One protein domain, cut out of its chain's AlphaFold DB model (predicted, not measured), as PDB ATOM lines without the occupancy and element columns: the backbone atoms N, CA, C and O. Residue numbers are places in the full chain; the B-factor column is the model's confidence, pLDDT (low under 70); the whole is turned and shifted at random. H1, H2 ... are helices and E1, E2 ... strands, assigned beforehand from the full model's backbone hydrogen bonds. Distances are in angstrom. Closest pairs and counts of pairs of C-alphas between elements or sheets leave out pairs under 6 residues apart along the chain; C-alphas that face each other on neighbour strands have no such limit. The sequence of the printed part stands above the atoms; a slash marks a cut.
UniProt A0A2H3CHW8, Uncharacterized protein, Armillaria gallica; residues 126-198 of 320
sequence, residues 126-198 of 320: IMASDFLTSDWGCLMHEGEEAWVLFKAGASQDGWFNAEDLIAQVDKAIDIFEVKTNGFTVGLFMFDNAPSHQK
ATOM      1  N   ILE A 126      14.215  17.013  62.166       70.12
ATOM      2  CA  ILE A 126      13.335  17.126  61.010       70.12
ATOM      3  C   ILE A 126      13.391  15.812  60.231       70.12
ATOM      4  O   ILE A 126      14.455  15.256  59.962       70.12
ATOM      5  N   MET A 127      12.237  15.297  59.853       74.88
ATOM      6  CA  MET A 127      12.098  14.191  58.923       74.88
ATOM      7  C   MET A 127      11.630  14.752  57.584       74.88
ATOM      8  O   MET A 127      10.694  15.540  57.539       74.88
ATOM      9  N   ALA A 128      12.302  14.374  56.502       75.06
ATOM     10  CA  ALA A 128      11.849  14.639  55.147       75.06
ATOM     11  C   ALA A 128      11.591  13.298  54.450       75.06
ATOM     12  O   ALA A 128      12.450  12.406  54.446       75.06
ATOM     13  N   SER A 129      10.405  13.150  53.878       82.69
ATOM     14  CA  SER A 129       9.991  11.976  53.109       82.69
ATOM     15  C   SER A 129       9.604  12.425  51.710       82.69
ATOM     16  O   SER A 129       8.931  13.440  51.580       82.69
ATOM     17  N   ASP A 130      10.015  11.705  50.670       83.94
ATOM     18  CA  ASP A 130       9.713  12.061  49.280       83.94
ATOM     19  C   ASP A 130       9.781  10.830  48.356       83.94
ATOM     20  O   ASP A 130      10.421   9.824  48.689       83.94
ATOM     21  N   PHE A 131       9.152  10.931  47.185       81.75
ATOM     22  CA  PHE A 131       9.173   9.927  46.127       81.75
ATOM     23  C   PHE A 131      10.069  10.387  44.985       81.75
ATOM     24  O   PHE A 131       9.895  11.470  44.428       81.75
ATOM     25  N   LEU A 132      11.034   9.542  44.630       79.44
ATOM     26  CA  LEU A 132      12.009   9.832  43.589       79.44
ATOM     27  C   LEU A 132      11.773   8.934  42.377       79.44
ATOM     28  O   LEU A 132      11.617   7.720  42.495       79.44
ATOM     29  N   THR A 133      11.810   9.551  41.203       71.69
ATOM     30  CA  THR A 133      11.742   8.896  39.895       71.69
ATOM     31  C   THR A 133      13.037   9.151  39.131       71.69
ATOM     32  O   THR A 133      13.658  10.203  39.293       71.69
ATOM     33  N   SER A 134      13.467   8.194  38.301       71.38
ATOM     34  CA  SER A 134      14.675   8.356  37.475       71.38
ATOM     35  C   SER A 134      14.563   9.543  36.524       71.38
ATOM     36  O   SER A 134      15.538  10.265  36.325       71.38
ATOM     37  N   ASP A 135      13.366   9.754  35.983       72.38
ATOM     38  CA  ASP A 135      13.154  10.657  34.854       72.38
ATOM     39  C   ASP A 135      12.768  12.070  35.307       72.38
ATOM     40  O   ASP A 135      13.042  13.041  34.602       72.38
ATOM     41  N   TRP A 136      12.157  12.212  36.493       73.19
ATOM     42  CA  TRP A 136      11.654  13.501  36.989       73.19
ATOM     43  C   TRP A 136      12.285  13.951  38.309       73.19
ATOM     44  O   TRP A 136      12.084  15.093  38.717       73.19
ATOM     45  N   GLY A 137      13.067  13.100  38.977       81.31
ATOM     46  CA  GLY A 137      13.542  13.384  40.327       81.31
ATOM     47  C   GLY A 137      12.389  13.346  41.330       81.31
ATOM     48  O   GLY A 137      11.638  12.369  41.353       81.31
ATOM     49  N   CYS A 138      12.267  14.379  42.166       81.50
ATOM     50  CA  CYS A 138      11.176  14.521  43.135       81.50
ATOM     51  C   CYS A 138       9.814  14.517  42.432       81.50
ATOM     52  O   CYS A 138       9.626  15.185  41.411       81.50
ATOM     53  N   LEU A 139       8.863  13.753  42.968       81.06
ATOM     54  CA  LEU A 139       7.542  13.628  42.374       81.06
ATOM     55  C   LEU A 139       6.734  14.913  42.592       81.06
ATOM     56  O   LEU A 139       6.225  15.185  43.681       81.06
ATOM     57  N   MET A 140       6.622  15.689  41.518       87.19
ATOM     58  CA  MET A 140       5.888  16.947  41.484       87.19
ATOM     59  C   MET A 140       5.172  17.148  40.146       87.19
ATOM     60  O   MET A 140       5.680  16.754  39.083       87.19
ATOM     61  N   HIS A 141       4.005  17.785  40.181       88.25
ATOM     62  CA  HIS A 141       3.235  18.154  38.997       88.25
ATOM     63  C   HIS A 141       2.351  19.370  39.290       88.25
ATOM     64  O   HIS A 141       1.729  19.429  40.340       88.25
ATOM     65  N   GLU A 142       2.332  20.350  38.382       88.19
ATOM     66  CA  GLU A 142       1.480  21.553  38.475       88.19
ATOM     67  C   GLU A 142       1.529  22.310  39.820       88.19
ATOM     68  O   GLU A 142       0.558  22.924  40.245       88.19
ATOM     69  N   GLY A 143       2.690  22.315  40.484       84.19
ATOM     70  CA  GLY A 143       2.884  22.988  41.776       84.19
ATOM     71  C   GLY A 143       2.524  22.136  42.995       84.19
ATOM     72  O   GLY A 143       2.827  22.539  44.114       84.19
ATOM     73  N   GLU A 144       1.965  20.943  42.789       86.75
ATOM     74  CA  GLU A 144       1.815  19.934  43.829       86.75
ATOM     75  C   GLU A 144       3.076  19.077  43.940       86.75
ATOM     76  O   GLU A 144       3.658  18.640  42.944       86.75
ATOM     77  N   GLU A 145       3.485  18.815  45.178       88.88
ATOM     78  CA  GLU A 145       4.663  18.020  45.510       88.88
ATOM     79  C   GLU A 145       4.277  16.920  46.509       88.88
ATOM     80  O   GLU A 145       3.502  17.159  47.445       88.88
ATOM     81  N   ALA A 146       4.819  15.714  46.313       82.12
ATOM     82  CA  ALA A 146       4.564  14.555  47.174       82.12
ATOM     83  C   ALA A 146       5.446  14.522  48.439       82.12
ATOM     84  O   ALA A 146       5.303  13.632  49.287       82.12
ATOM     85  N   TRP A 147       6.384  15.463  48.572       82.94
ATOM     86  CA  TRP A 147       7.276  15.515  49.722       82.94
ATOM     87  C   TRP A 147       6.546  15.951  50.996       82.94
ATOM     88  O   TRP A 147       5.621  16.764  50.977       82.94
ATOM     89  N   VAL A 148       7.003  15.425  52.127       77.19
ATOM     90  CA  VAL A 148       6.531  15.796  53.462       77.19
ATOM     91  C   VAL A 148       7.721  16.192  54.314       77.19
ATOM     92  O   VAL A 148       8.714  15.464  54.405       77.19
ATOM     93  N   LEU A 149       7.593  17.344  54.970       76.31
ATOM     94  CA  LEU A 149       8.509  17.822  55.992       76.31
ATOM     95  C   LEU A 149       7.827  17.722  57.356       76.31
ATOM     96  O   LEU A 149       6.831  18.392  57.603       76.31
ATOM     97  N   PHE A 150       8.385  16.911  58.243       72.69
ATOM     98  CA  PHE A 150       7.809  16.587  59.539       72.69
ATOM     99  C   PHE A 150       8.770  16.979  60.664       72.69
ATOM    100  O   PHE A 150       9.939  16.585  60.665       72.69
ATOM    101  N   LYS A 151       8.306  17.763  61.634       73.88
ATOM    102  CA  LYS A 151       9.114  18.222  62.768       73.88
ATOM    103  C   LYS A 151       8.927  17.259  63.939       73.88
ATOM    104  O   LYS A 151       7.895  17.245  64.604       73.88
ATOM    105  N   ALA A 152       9.925  16.415  64.177       65.00
ATOM    106  CA  ALA A 152       9.825  15.315  65.127       65.00
ATOM    107  C   ALA A 152      10.114  15.762  66.570       65.00
ATOM    108  O   ALA A 152      11.197  16.281  66.865       65.00
ATOM    109  N   GLY A 153       9.182  15.458  67.482       60.31
ATOM    110  CA  GLY A 153       9.314  15.689  68.923       60.31
ATOM    111  C   GLY A 153       7.967  15.783  69.649       60.31
ATOM    112  O   GLY A 153       6.959  16.143  69.050       60.31
ATOM    113  N   ALA A 154       7.956  15.494  70.957       52.59
ATOM    114  CA  ALA A 154       6.745  15.518  71.795       52.59
ATOM    115  C   ALA A 154       6.077  16.907  71.896       52.59
ATOM    116  O   ALA A 154       4.888  16.992  72.176       52.59
ATOM    117  N   SER A 155       6.834  17.977  71.636       57.84
ATOM    118  CA  SER A 155       6.341  19.363  71.583       57.84
ATOM    119  C   SER A 155       6.231  19.902  70.146       57.84
ATOM    120  O   SER A 155       6.265  21.115  69.948       57.84
ATOM    121  N   GLN A 156       6.200  19.019  69.143       71.25
ATOM    122  CA  GLN A 156       6.120  19.350  67.712       71.25
ATOM    123  C   GLN A 156       5.053  18.473  67.030       71.25
ATOM    124  O   GLN A 156       3.994  18.266  67.615       71.25
ATOM    125  N   ASP A 157       5.316  17.935  65.835       67.19
ATOM    126  CA  ASP A 157       4.337  17.173  65.046       67.19
ATOM    127  C   ASP A 157       4.174  15.723  65.554       67.19
ATOM    128  O   ASP A 157       3.396  14.937  65.019       67.19
ATOM    129  N   GLY A 158       4.894  15.350  66.620       78.25
ATOM    130  CA  GLY A 158       4.820  14.032  67.243       78.25
ATOM    131  C   GLY A 158       5.710  12.995  66.558       78.25
ATOM    132  O   GLY A 158       6.899  13.235  66.324       78.25
ATOM    133  N   TRP A 159       5.143  11.818  66.293       72.56
ATOM    134  CA  TRP A 159       5.804  10.698  65.619       72.56
ATOM    135  C   TRP A 159       5.157  10.452  64.261       72.56
ATOM    136  O   TRP A 159       3.947  10.258  64.205       72.56
ATOM    137  N   PHE A 160       5.975  10.375  63.210       76.25
ATOM    138  CA  PHE A 160       5.512   9.998  61.876       76.25
ATOM    139  C   PHE A 160       5.009   8.550  61.902       76.25
ATOM    140  O   PHE A 160       5.787   7.614  62.138       76.25
ATOM    141  N   ASN A 161       3.707   8.374  61.722       76.88
ATOM    142  CA  ASN A 161       3.017   7.100  61.877       76.88
ATOM    143  C   ASN A 161       2.637   6.499  60.508       76.88
ATOM    144  O   ASN A 161       3.133   6.914  59.460       76.88
ATOM    145  N   ALA A 162       1.852   5.422  60.520       78.44
ATOM    146  CA  ALA A 162       1.458   4.745  59.286       78.44
ATOM    147  C   ALA A 162       0.367   5.520  58.538       78.44
ATOM    148  O   ALA A 162       0.313   5.475  57.317       78.44
ATOM    149  N   GLU A 163      -0.482   6.235  59.268       81.81
ATOM    150  CA  GLU A 163      -1.526   7.087  58.720       81.81
ATOM    151  C   GLU A 163      -0.912   8.256  57.930       81.81
ATOM    152  O   GLU A 163      -1.339   8.522  56.809       81.81
ATOM    153  N   ASP A 164       0.161   8.865  58.448       83.62
ATOM    154  CA  ASP A 164       0.926   9.904  57.743       83.62
ATOM    155  C   ASP A 164       1.560   9.365  56.450       83.62
ATOM    156  O   ASP A 164       1.559  10.035  55.417       83.62
ATOM    157  N   LEU A 165       2.083   8.133  56.490       83.31
ATOM    158  CA  LEU A 165       2.627   7.467  55.306       83.31
ATOM    159  C   LEU A 165       1.543   7.228  54.255       83.31
ATOM    160  O   LEU A 165       1.783   7.510  53.087       83.31
ATOM    161  N   ILE A 166       0.384   6.695  54.652       83.62
ATOM    162  CA  ILE A 166      -0.730   6.422  53.735       83.62
ATOM    163  C   ILE A 166      -1.165   7.720  53.060       83.62
ATOM    164  O   ILE A 166      -1.189   7.776  51.837       83.62
ATOM    165  N   ALA A 167      -1.378   8.788  53.834       85.94
ATOM    166  CA  ALA A 167      -1.740  10.092  53.285       85.94
ATOM    167  C   ALA A 167      -0.691  10.620  52.289       85.94
ATOM    168  O   ALA A 167      -1.035  11.186  51.252       85.94
ATOM    169  N   GLN A 168       0.598  10.415  52.580       87.50
ATOM    170  CA  GLN A 168       1.669  10.790  51.662       87.50
ATOM    171  C   GLN A 168       1.642   9.961  50.367       87.50
ATOM    172  O   GLN A 168       1.853  10.507  49.285       87.50
ATOM    173  N   VAL A 169       1.410   8.650  50.471       87.31
ATOM    174  CA  VAL A 169       1.336   7.736  49.323       87.31
ATOM    175  C   VAL A 169       0.124   8.049  48.454       87.31
ATOM    176  O   VAL A 169       0.281   8.113  47.240       87.31
ATOM    177  N   ASP A 170      -1.039   8.311  49.047       86.81
ATOM    178  CA  ASP A 170      -2.252   8.684  48.312       86.81
ATOM    179  C   ASP A 170      -2.018   9.967  47.507       86.81
ATOM    180  O   ASP A 170      -2.224   9.988  46.294       86.81
ATOM    181  N   LYS A 171      -1.436  10.998  48.139       89.25
ATOM    182  CA  LYS A 171      -1.046  12.228  47.434       89.25
ATOM    183  C   LYS A 171      -0.059  11.949  46.295       89.25
ATOM    184  O   LYS A 171      -0.148  12.551  45.224       89.25
ATOM    185  N   ALA A 172       0.906  11.059  46.517       86.81
ATOM    186  CA  ALA A 172       1.876  10.681  45.497       86.81
ATOM    187  C   ALA A 172       1.215   9.963  44.311       86.81
ATOM    188  O   ALA A 172       1.577  10.236  43.168       86.81
ATOM    189  N   ILE A 173       0.243   9.083  44.567       85.38
ATOM    190  CA  ILE A 173      -0.538   8.405  43.529       85.38
ATOM    191  C   ILE A 173      -1.332   9.433  42.725       85.38
ATOM    192  O   ILE A 173      -1.211   9.438  41.505       85.38
ATOM    193  N   ASP A 174      -2.040  10.356  43.377       87.62
ATOM    194  CA  ASP A 174      -2.804  11.401  42.686       87.62
ATOM    195  C   ASP A 174      -1.910  12.242  41.761       87.62
ATOM    196  O   ASP A 174      -2.209  12.425  40.579       87.62
ATOM    197  N   ILE A 175      -0.757  12.701  42.262       86.62
ATOM    198  CA  ILE A 175       0.218  13.456  41.460       86.62
ATOM    199  C   ILE A 175       0.730  12.612  40.286       86.62
ATOM    200  O   ILE A 175       0.874  13.124  39.174       86.62
ATOM    201  N   PHE A 176       1.029  11.333  40.516       85.00
ATOM    202  CA  PHE A 176       1.531  10.422  39.491       85.00
ATOM    203  C   PHE A 176       0.495  10.162  38.389       85.00
ATOM    204  O   PHE A 176       0.827  10.260  37.206       85.00
ATOM    205  N   GLU A 177      -0.751   9.874  38.756       86.94
ATOM    206  CA  GLU A 177      -1.847   9.609  37.823       86.94
ATOM    207  C   GLU A 177      -2.130  10.831  36.945       86.94
ATOM    208  O   GLU A 177      -2.211  10.705  35.721       86.94
ATOM    209  N   VAL A 178      -2.177  12.035  37.531       86.81
ATOM    210  CA  VAL A 178      -2.360  13.276  36.761       86.81
ATOM    211  C   VAL A 178      -1.167  13.516  35.834       86.81
ATOM    212  O   VAL A 178      -1.352  13.715  34.632       86.81
ATOM    213  N   LYS A 179       0.064  13.416  36.353       85.81
ATOM    214  CA  LYS A 179       1.298  13.646  35.581       85.81
ATOM    215  C   LYS A 179       1.458  12.682  34.404       85.81
ATOM    216  O   LYS A 179       2.088  13.041  33.411       85.81
ATOM    217  N   THR A 180       0.935  11.464  34.524       83.06
ATOM    218  CA  THR A 180       1.024  10.414  33.497       83.06
ATOM    219  C   THR A 180      -0.257  10.243  32.686       83.06
ATOM    220  O   THR A 180      -0.315   9.375  31.810       83.06
ATOM    221  N   ASN A 181      -1.284  11.051  32.973       80.62
ATOM    222  CA  ASN A 181      -2.629  10.937  32.416       80.62
ATOM    223  C   ASN A 181      -3.214   9.511  32.535       80.62
ATOM    224  O   ASN A 181      -3.979   9.085  31.670       80.62
ATOM    225  N   GLY A 182      -2.817   8.759  33.567       78.38
ATOM    226  CA  GLY A 182      -3.229   7.370  33.804       78.38
ATOM    227  C   GLY A 182      -2.746   6.345  32.771       78.38
ATOM    228  O   GLY A 182      -3.207   5.206  32.763       78.38
ATOM    229  N   PHE A 183      -1.820   6.711  31.877       76.06
ATOM    230  CA  PHE A 183      -1.287   5.789  30.863       76.06
ATOM    231  C   PHE A 183      -0.077   4.983  31.343       76.06
ATOM    232  O   PHE A 183       0.417   4.123  30.612       76.06
ATOM    233  N   THR A 184       0.427   5.264  32.546       75.25
ATOM    234  CA  THR A 184       1.625   4.617  33.093       75.25
ATOM    235  C   THR A 184       1.285   3.846  34.356       75.25
ATOM    236  O   THR A 184       0.517   4.311  35.185       75.25
ATOM    237  N   VAL A 185       1.907   2.682  34.536       80.69
ATOM    238  CA  VAL A 185       1.822   1.921  35.786       80.69
ATOM    239  C   VAL A 185       3.000   2.293  36.684       80.69
ATOM    240  O   VAL A 185       4.157   2.125  36.295       80.69
ATOM    241  N   GLY A 186       2.712   2.783  37.890       71.88
ATOM    242  CA  GLY A 186       3.720   3.098  38.903       71.88
ATOM    243  C   GLY A 186       4.042   1.899  39.798       71.88
ATOM    244  O   GLY A 186       3.140   1.232  40.302       71.88
ATOM    245  N   LEU A 187       5.330   1.634  40.043       77.88
ATOM    246  CA  LEU A 187       5.781   0.691  41.074       77.88
ATOM    247  C   LEU A 187       6.389   1.473  42.244       77.88
ATOM    248  O   LEU A 187       7.491   2.009  42.145       77.88
ATOM    249  N   PHE A 188       5.682   1.502  43.372       77.69
ATOM    250  CA  PHE A 188       6.138   2.157  44.599       77.69
ATOM    251  C   PHE A 188       6.920   1.167  45.465       77.69
ATOM    252  O   PHE A 188       6.448   0.070  45.761       77.69
ATOM    253  N   MET A 189       8.134   1.541  45.869       76.19
ATOM    254  CA  MET A 189       9.040   0.666  46.618       76.19
ATOM    255  C   MET A 189       9.410   1.298  47.951       76.19
ATOM    256  O   MET A 189       9.916   2.413  47.981       76.19
ATOM    257  N   PHE A 190       9.213   0.561  49.040       77.75
ATOM    258  CA  PHE A 190       9.442   1.028  50.406       77.75
ATOM    259  C   PHE A 190      10.457   0.141  51.130       77.75
ATOM    260  O   PHE A 190      10.630  -1.032  50.791       77.75
ATOM    261  N   ASP A 191      11.118   0.681  52.157       77.94
ATOM    262  CA  ASP A 191      11.906  -0.137  53.078       77.94
ATOM    263  C   ASP A 191      10.999  -0.959  54.012       77.94
ATOM    264  O   ASP A 191       9.820  -0.660  54.200       77.94
ATOM    265  N   ASN A 192      11.555  -2.001  54.634       73.69
ATOM    266  CA  ASN A 192      10.834  -2.881  55.562       73.69
ATOM    267  C   ASN A 192      10.669  -2.274  56.970       73.69
ATOM    268  O   ASN A 192      10.665  -3.001  57.965       73.69
ATOM    269  N   ALA A 193      10.569  -0.948  57.080       69.06
ATOM    270  CA  ALA A 193      10.324  -0.293  58.357       69.06
ATOM    271  C   ALA A 193       8.981  -0.770  58.951       69.06
ATOM    272  O   ALA A 193       8.005  -0.888  58.209       69.06
ATOM    273  N   PRO A 194       8.872  -0.999  60.275       66.50
ATOM    274  CA  PRO A 194       7.633  -1.489  60.885       66.50
ATOM    275  C   PRO A 194       6.397  -0.633  60.575       66.50
ATOM    276  O   PRO A 194       5.309  -1.174  60.399       66.50
ATOM    277  N   SER A 195       6.561   0.689  60.446       68.19
ATOM    278  CA  SER A 195       5.470   1.598  60.074       68.19
ATOM    279  C   SER A 195       4.922   1.354  58.664       68.19
ATOM    280  O   SER A 195       3.746   1.598  58.433       68.19
ATOM    281  N   HIS A 196       5.730   0.816  57.746       69.19
ATOM    282  CA  HIS A 196       5.323   0.477  56.376       69.19
ATOM    283  C   HIS A 196       4.594  -0.865  56.277       69.19
ATOM    284  O   HIS A 196       4.011  -1.184  55.248       69.19
ATOM    285  N   GLN A 197       4.662  -1.677  57.332       68.62
ATOM    286  CA  GLN A 197       4.063  -3.012  57.378       68.62
ATOM    287  C   GLN A 197       2.742  -3.031  58.156       68.62
ATOM    288  O   GLN A 197       2.167  -4.102  58.368       68.62
ATOM    289  N   LYS A 198       2.271  -1.868  58.627       73.19
ATOM    290  CA  LYS A 198       1.027  -1.772  59.387       73.19
ATOM    291  C   LYS A 198      -0.144  -2.080  58.454       73.19
ATOM    292  O   LYS A 198      -0.353  -1.397  57.460       73.19
TER     293      LYS A 198
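AT A GLANCE: This is residues 126 to 198 of the 320 residues of an uncharacterized protein of Armillaria gallica (UniProt A0A2H3CHW8). What is the main picture? A long helix, H1, runs alongside a small hairpin, E1 and E2; residues 181 to 193 fold back past H1, bringing short H2 to its first end. What builds it? The printed part has 73 residues, under half in named elements, ordered E1, E2, H1, H2; the class is mixed, the sheet antiparallel. How compact? Only just compact, close to loose: radius of gyration of the C-alphas 13.3 A, spans 42 by 27 by 19 A.

IN THESE COORDINATES: Where are the strands? E1 is residues 126 to 130, 13.3 A, from C-alpha 126 at (13.335, 17.126, 61.010); E2 is 148 to 152, 12.1 A. The helices? H1 is 162 to 180, 26.4 A; H2 is 194 to 197, 5.2 A, ending at C-alpha 197 (4.063, -3.012, 57.378).

HOW THE PARTS SIT: How do E1 and E2 pair? This hairpin is antiparallel, 157 degrees; N 127 and O 150, 2.8 A, are within hydrogen-bond range. And H1? H1 and E1 are near each other, with 5 pairs of C-alphas within 10 A. The closest C-alphas of E2 and H1, Val 148 and Gln 168, are 7.2 A apart. With residues 162 to 165 alone, H1 only just touches H2, 3 pairs within 8 A; the closest C-alphas, Ala 162 and Ser 195, are 5.2 A apart. Every O i to N i+4 pair in H1 is within hydrogen-bond range; H2 is too short for one.

THE WHOLE: Which links are long? E1 to E2 and H1 to H2; the printed part has no cut. Where is pLDDT under 70? At residues 152 to 155, 157 and 193 to 197.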